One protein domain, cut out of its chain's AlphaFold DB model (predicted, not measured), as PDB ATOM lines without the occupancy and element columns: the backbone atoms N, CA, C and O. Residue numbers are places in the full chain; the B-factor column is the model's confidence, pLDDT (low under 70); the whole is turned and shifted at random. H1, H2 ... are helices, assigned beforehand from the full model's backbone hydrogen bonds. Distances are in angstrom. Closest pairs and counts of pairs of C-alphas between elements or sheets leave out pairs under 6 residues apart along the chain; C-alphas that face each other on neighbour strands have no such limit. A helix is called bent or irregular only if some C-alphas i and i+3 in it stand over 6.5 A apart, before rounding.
ATOM      1  N   THR A  13      81.627 223.977 249.122       92.94
ATOM      2  CA  THR A  13      82.739 223.126 249.555       92.94
ATOM      3  C   THR A  13      83.956 223.321 248.659       92.94
ATOM      4  O   THR A  13      85.053 223.538 249.172       92.94
ATOM      5  N   TYR A  14      83.764 223.337 247.337       94.88
ATOM      6  CA  TYR A  14      84.827 223.670 246.388       94.88
ATOM      7  C   TYR A  14      85.378 225.081 246.612       94.88
ATOM      8  O   TYR A  14      86.591 225.272 246.595       94.88
ATOM      9  N   TRP A  15      84.525 226.066 246.901       95.25
ATOM     10  CA  TRP A  15      84.983 227.427 247.175       95.25
ATOM     11  C   TRP A  15      85.791 227.542 248.468       95.25
ATOM     12  O   TRP A  15      86.816 228.221 248.509       95.25
ATOM     13  N   ARG A  16      85.372 226.850 249.530       95.12
ATOM     14  CA  ARG A  16      86.137 226.759 250.778       95.12
ATOM     15  C   ARG A  16      87.512 226.139 250.518       95.12
ATOM     16  O   ARG A  16      88.513 226.731 250.907       95.12
ATOM     17  N   LYS A  17      87.576 225.019 249.796       96.31
ATOM     18  CA  LYS A  17      88.845 224.398 249.390       96.31
ATOM     19  C   LYS A  17      89.731 225.347 248.580       96.31
ATOM     20  O   LYS A  17      90.913 225.481 248.883       96.31
ATOM     21  N   ALA A  18      89.157 226.059 247.609       96.62
ATOM     22  CA  ALA A  18      89.888 227.029 246.802       96.62
ATOM     23  C   ALA A  18      90.549 228.107 247.669       96.62
ATOM     24  O   ALA A  18      91.748 228.334 247.548       96.62
ATOM     25  N   LYS A  19      89.785 228.714 248.585       94.31
ATOM     26  CA  LYS A  19      90.269 229.794 249.453       94.31
ATOM     27  C   LYS A  19      91.325 229.360 250.465       94.31
ATOM     28  O   LYS A  19      92.243 230.125 250.718       94.31
ATOM     29  N   TYR A  20      91.156 228.193 251.085       94.94
ATOM     30  CA  TYR A  20      91.978 227.815 252.240       94.94
ATOM     31  C   TYR A  20      93.094 226.825 251.916       94.94
ATOM     32  O   TYR A  20      94.029 226.712 252.700       94.94
ATOM     33  N   GLU A  21      93.009 226.103 250.797       96.25
ATOM     34  CA  GLU A  21      93.958 225.026 250.493       96.25
ATOM     35  C   GLU A  21      94.621 225.166 249.120       96.25
ATOM     36  O   GLU A  21      95.793 224.823 248.972       96.25
ATOM     37  N   TRP A  22      93.899 225.626 248.095       97.56
ATOM     38  CA  TRP A  22      94.417 225.598 246.719       97.56
ATOM     39  C   TRP A  22      95.050 226.907 246.261       97.56
ATOM     40  O   TRP A  22      95.995 226.875 245.469       97.56
ATOM     41  N   LEU A  23      94.543 228.040 246.743       97.44
ATOM     42  CA  LEU A  23      95.194 229.330 246.570       97.44
ATOM     43  C   LEU A  23      96.378 229.446 247.523       97.44
ATOM     44  O   LEU A  23      96.278 229.163 248.715       97.44
ATOM     45  N   LYS A  24      97.503 229.906 246.987       96.75
ATOM     46  CA  LYS A  24      98.708 230.214 247.754       96.75
ATOM     47  C   LYS A  24      98.766 231.716 248.036       96.75
ATOM     48  O   LYS A  24      98.248 232.496 247.239       96.75
ATOM     49  N   PRO A  25      99.478 232.165 249.087       96.25
ATOM     50  CA  PRO A  25      99.666 233.594 249.361       96.25
ATOM     51  C   PRO A  25     100.163 234.396 248.147       96.25
ATOM     52  O   PRO A  25      99.705 235.509 247.907       96.25
ATOM     53  N   ALA A  26     101.036 233.802 247.326       96.69
ATOM     54  CA  ALA A  26     101.559 234.428 246.111       96.69
ATOM     55  C   ALA A  26     100.484 234.724 245.043       96.69
ATOM     56  O   ALA A  26     100.638 235.671 244.268       96.69
ATOM     57  N   ASP A  27      99.392 233.955 245.012       97.75
ATOM     58  CA  ASP A  27      98.294 234.149 244.059       97.75
ATOM     59  C   ASP A  27      97.495 235.429 244.375       97.75
ATOM     60  O   ASP A  27      96.880 236.009 243.485       97.75
ATOM     61  N   TYR A  28      97.563 235.929 245.615       96.06
ATOM     62  CA  TYR A  28      96.929 237.181 246.043       96.06
ATOM     63  C   TYR A  28      97.755 238.435 245.730       96.06
ATOM     64  O   TYR A  28      97.309 239.543 246.014       96.06
ATOM     65  N   GLY A  29      98.947 238.289 245.139       97.38
ATOM     66  CA  GLY A  29      99.850 239.418 244.895       97.38
ATOM     67  C   GLY A  29      99.278 240.491 243.961       97.38
ATOM     68  O   GLY A  29      99.643 241.655 244.078       97.38
ATOM     69  N   THR A  30      98.372 240.124 243.046       98.06
ATOM     70  CA  THR A  30      97.589 241.071 242.237       98.06
ATOM     71  C   THR A  30      96.203 240.504 241.941       98.06
ATOM     72  O   THR A  30      96.006 239.288 241.925       98.06
ATOM     73  N   PHE A  31      95.240 241.376 241.627       97.75
ATOM     74  CA  PHE A  31      93.899 240.930 241.238       97.75
ATOM     75  C   PHE A  31      93.906 240.069 239.965       97.75
ATOM     76  O   PHE A  31      93.140 239.113 239.865       97.75
ATOM     77  N   THR A  32      94.787 240.375 239.008       98.31
ATOM     78  CA  THR A  32      94.951 239.582 237.781       98.31
ATOM     79  C   THR A  32      95.427 238.168 238.095       98.31
ATOM     80  O   THR A  32      94.757 237.220 237.695       98.31
ATOM     81  N   LYS A  33      96.497 238.017 238.891       98.06
ATOM     82  CA  LYS A  33      97.015 236.700 239.299       98.06
ATOM     83  C   LYS A  33      95.970 235.889 240.055       98.06
ATOM     84  O   LYS A  33      95.759 234.716 239.758       98.06
ATOM     85  N   PHE A  34      95.268 236.534 240.984       98.12
ATOM     86  CA  PHE A  34      94.185 235.904 241.729       98.12
ATOM     87  C   PHE A  34      93.101 235.376 240.783       98.12
ATOM     88  O   PHE A  34      92.695 234.218 240.874       98.12
ATOM     89  N   LYS A  35      92.660 236.209 239.835       98.25
ATOM     90  CA  LYS A  35      91.618 235.864 238.866       98.25
ATOM     91  C   LYS A  35      92.045 234.712 237.954       98.25
ATOM     92  O   LYS A  35      91.285 233.761 237.791       98.25
ATOM     93  N   GLU A  36      93.253 234.768 237.401       98.38
ATOM     94  CA  GLU A  36      93.830 233.696 236.578       98.38
ATOM     95  C   GLU A  36      93.885 232.376 237.348       98.38
ATOM     96  O   GLU A  36      93.460 231.333 236.843       98.38
ATOM     97  N   LYS A  37      94.345 232.423 238.603       98.12
ATOM     98  CA  LYS A  37      94.441 231.229 239.434       98.12
ATOM     99  C   LYS A  37      93.073 230.648 239.775       98.12
ATOM    100  O   LYS A  37      92.908 229.433 239.699       98.12
ATOM    101  N   ILE A  38      92.089 231.488 240.099       97.81
ATOM    102  CA  ILE A  38      90.704 231.054 240.321       97.81
ATOM    103  C   ILE A  38      90.130 230.372 239.078       97.81
ATOM    104  O   ILE A  38      89.582 229.275 239.195       97.81
ATOM    105  N   TYR A  39      90.292 230.966 237.892       98.12
ATOM    106  CA  TYR A  39      89.817 230.348 236.652       98.12
ATOM    107  C   TYR A  39      90.492 229.008 236.386       98.12
ATOM    108  O   TYR A  39      89.816 228.040 236.045       98.12
ATOM    109  N   HIS A  40      91.804 228.924 236.600       98.19
ATOM    110  CA  HIS A  40      92.532 227.669 236.476       98.19
ATOM    111  C   HIS A  40      91.993 226.595 237.432       98.19
ATOM    112  O   HIS A  40      91.733 225.475 236.997       98.19
ATOM    113  N   ILE A  41      91.783 226.933 238.711       97.88
ATOM    114  CA  ILE A  41      91.231 226.004 239.708       97.88
ATOM    115  C   ILE A  41      89.873 225.476 239.249       97.88
ATOM    116  O   ILE A  41      89.654 224.266 239.209       97.88
ATOM    117  N   PHE A  42      88.969 226.376 238.869       96.12
ATOM    118  CA  PHE A  42      87.605 226.020 238.496       96.12
ATOM    119  C   PHE A  42      87.515 225.231 237.191       96.12
ATOM    120  O   PHE A  42      86.729 224.292 237.116       96.12
ATOM    121  N   ASN A  43      88.374 225.523 236.213       97.88
ATOM    122  CA  ASN A  43      88.456 224.754 234.970       97.88
ATOM    123  C   ASN A  43      89.063 223.349 235.164       97.88
ATOM    124  O   ASN A  43      89.084 222.546 234.237       97.88
ATOM    125  N   GLN A  44      89.606 223.056 236.347       97.62
ATOM    126  CA  GLN A  44      90.266 221.791 236.679       97.62
ATOM    127  C   GLN A  44      89.603 221.069 237.869       97.62
ATOM    128  O   GLN A  44      90.167 220.108 238.407       97.62
ATOM    129  N   ILE A  45      88.406 221.506 238.286       95.25
ATOM    130  CA  ILE A  45      87.585 220.800 239.280       95.25
ATOM    131  C   ILE A  45      87.272 219.386 238.784       95.25
ATOM    132  O   ILE A  45      86.949 219.172 237.620       95.25
ATOM    133  N   GLY A  46      87.386 218.401 239.676       90.75
ATOM    134  CA  GLY A  46      87.160 216.990 239.351       90.75
ATOM    135  C   GLY A  46      88.325 216.317 238.615       90.75
ATOM    136  O   GLY A  46      88.390 215.090 238.607       90.75
ATOM    137  N   LEU A  47      89.279 217.088 238.082       95.19
ATOM    138  CA  LEU A  47      90.511 216.592 237.467       95.19
ATOM    139  C   LEU A  47      91.696 216.730 238.426       95.19
ATOM    140  O   LEU A  47      92.113 215.747 239.028       95.19
ATOM    141  N   GLN A  48      92.212 217.944 238.607       96.38
ATOM    142  CA  GLN A  48      93.318 218.226 239.528       96.38
ATOM    143  C   GLN A  48      92.794 218.581 240.924       96.38
ATOM    144  O   GLN A  48      93.360 218.181 241.939       96.38
ATOM    145  N   TYR A  49      91.663 219.288 240.982       96.75
ATOM    146  CA  TYR A  49      91.065 219.761 242.227       96.75
ATOM    147  C   TYR A  49      89.887 218.872 242.613       96.75
ATOM    148  O   TYR A  49      88.743 219.096 242.204       96.75
ATOM    149  N   LYS A  50      90.180 217.817 243.379       95.12
ATOM    150  CA  LYS A  50      89.196 216.824 243.825       95.12
ATOM    151  C   LYS A  50      88.854 217.002 245.303       95.12
ATOM    152  O   LYS A  50      89.712 217.298 246.131       95.12
ATOM    153  N   VAL A  51      87.588 216.769 245.631       92.75
ATOM    154  CA  VAL A  51      87.099 216.646 247.007       92.75
ATOM    155  C   VAL A  51      86.437 215.285 247.132       92.75
ATOM    156  O   VAL A  51      85.541 214.962 246.354       92.75
ATOM    157  N   ALA A  52      86.874 214.486 248.103       90.25
ATOM    158  CA  ALA A  52      86.204 213.240 248.438       90.25
ATOM    159  C   ALA A  52      84.931 213.564 249.230       90.25
ATOM    160  O   ALA A  52      84.992 213.933 250.404       90.25
ATOM    161  N   PHE A  53      83.777 213.471 248.575       85.19
ATOM    162  CA  PHE A  53      82.490 213.544 249.258       85.19
ATOM    163  C   PHE A  53      82.147 212.155 249.789       85.19
ATOM    164  O   PHE A  53      82.261 211.175 249.057       85.19
ATOM    165  N   LYS A  54      81.725 212.065 251.054       81.69
ATOM    166  CA  LYS A  54      81.132 210.828 251.566       81.69
ATOM    167  C   LYS A  54      79.809 210.603 250.839       81.69
ATOM    168  O   LYS A  54      79.019 211.543 250.728       81.69
ATOM    169  N   GLU A  55      79.586 209.393 250.338       74.38
ATOM    170  CA  GLU A  55      78.274 209.036 249.813       74.38
ATOM    171  C   GLU A  55      77.258 209.094 250.951       74.38
ATOM    172  O   GLU A  55      77.503 208.610 252.060       74.38
TER     173      GLU A  55
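This is residues 13 to 55 of the 60 residues of an uncharacterized protein of Pyrinomonadaceae bacterium (UniProt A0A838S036). A long helix, H3, has the short H2 at the corner where it begins and H1 crossing steeply near its later part, while a tail with no named element, residues 43 to 55, runs on from its end and makes much of the length. The printed part has 43 residues, with three named helices in the order H1, H2, H3 and no named strand, and its class is all helix. The whole is only just compact, close to loose, with a radius of gyration of the C-alphas of 11.0 A, and the C-alphas span 38 by 18 by 12 A.

H3, residues 31 to 42, is the longest helix. H1, residues 13 to 22, and H3 only just touch, with 3 pairs of C-alphas within 8 A, and H3 does so with residues 38 to 41 alone. The closest C-alphas of the two are those of Ala 18 and Ile 41, 7.3 A apart. Their lines stand at a steep tilt of 55 degrees, and they run opposite ways. H2, residues 25 to 29, and H3 touch only at the corner by their link, H3 with residues 33 to 37 alone; their closest C-alphas, of Asp 27 and Phe 34, are 5.0 A apart. H1 and H2 are apart. Every O i to N i+4 pair is within hydrogen-bond range in H3, against 5 of 6 in H1 and 0 of 1 in H2, where 2 of 2 O i to N i+3 pairs are within range.

H3 measures 16.4 A from C-alpha 31 to C-alpha 42, which is at (87.605, 226.020, 238.496). H1 begins with C-alpha 13 at (82.739, 223.126, 249.555) and measures 12.3 A. It is irregular, but only just: C-alphas 19 and 22 are 6.50 A apart. H2 measures 7.3 A.

The C-alphas farthest apart, of Thr 30 and Glu 55, are 38.2 A apart. The links H1 to H2 and H2 to H3 are tight, and the printed part has no cut. The mean pLDDT of the printed part is 95.2, and no printed residue is under 70.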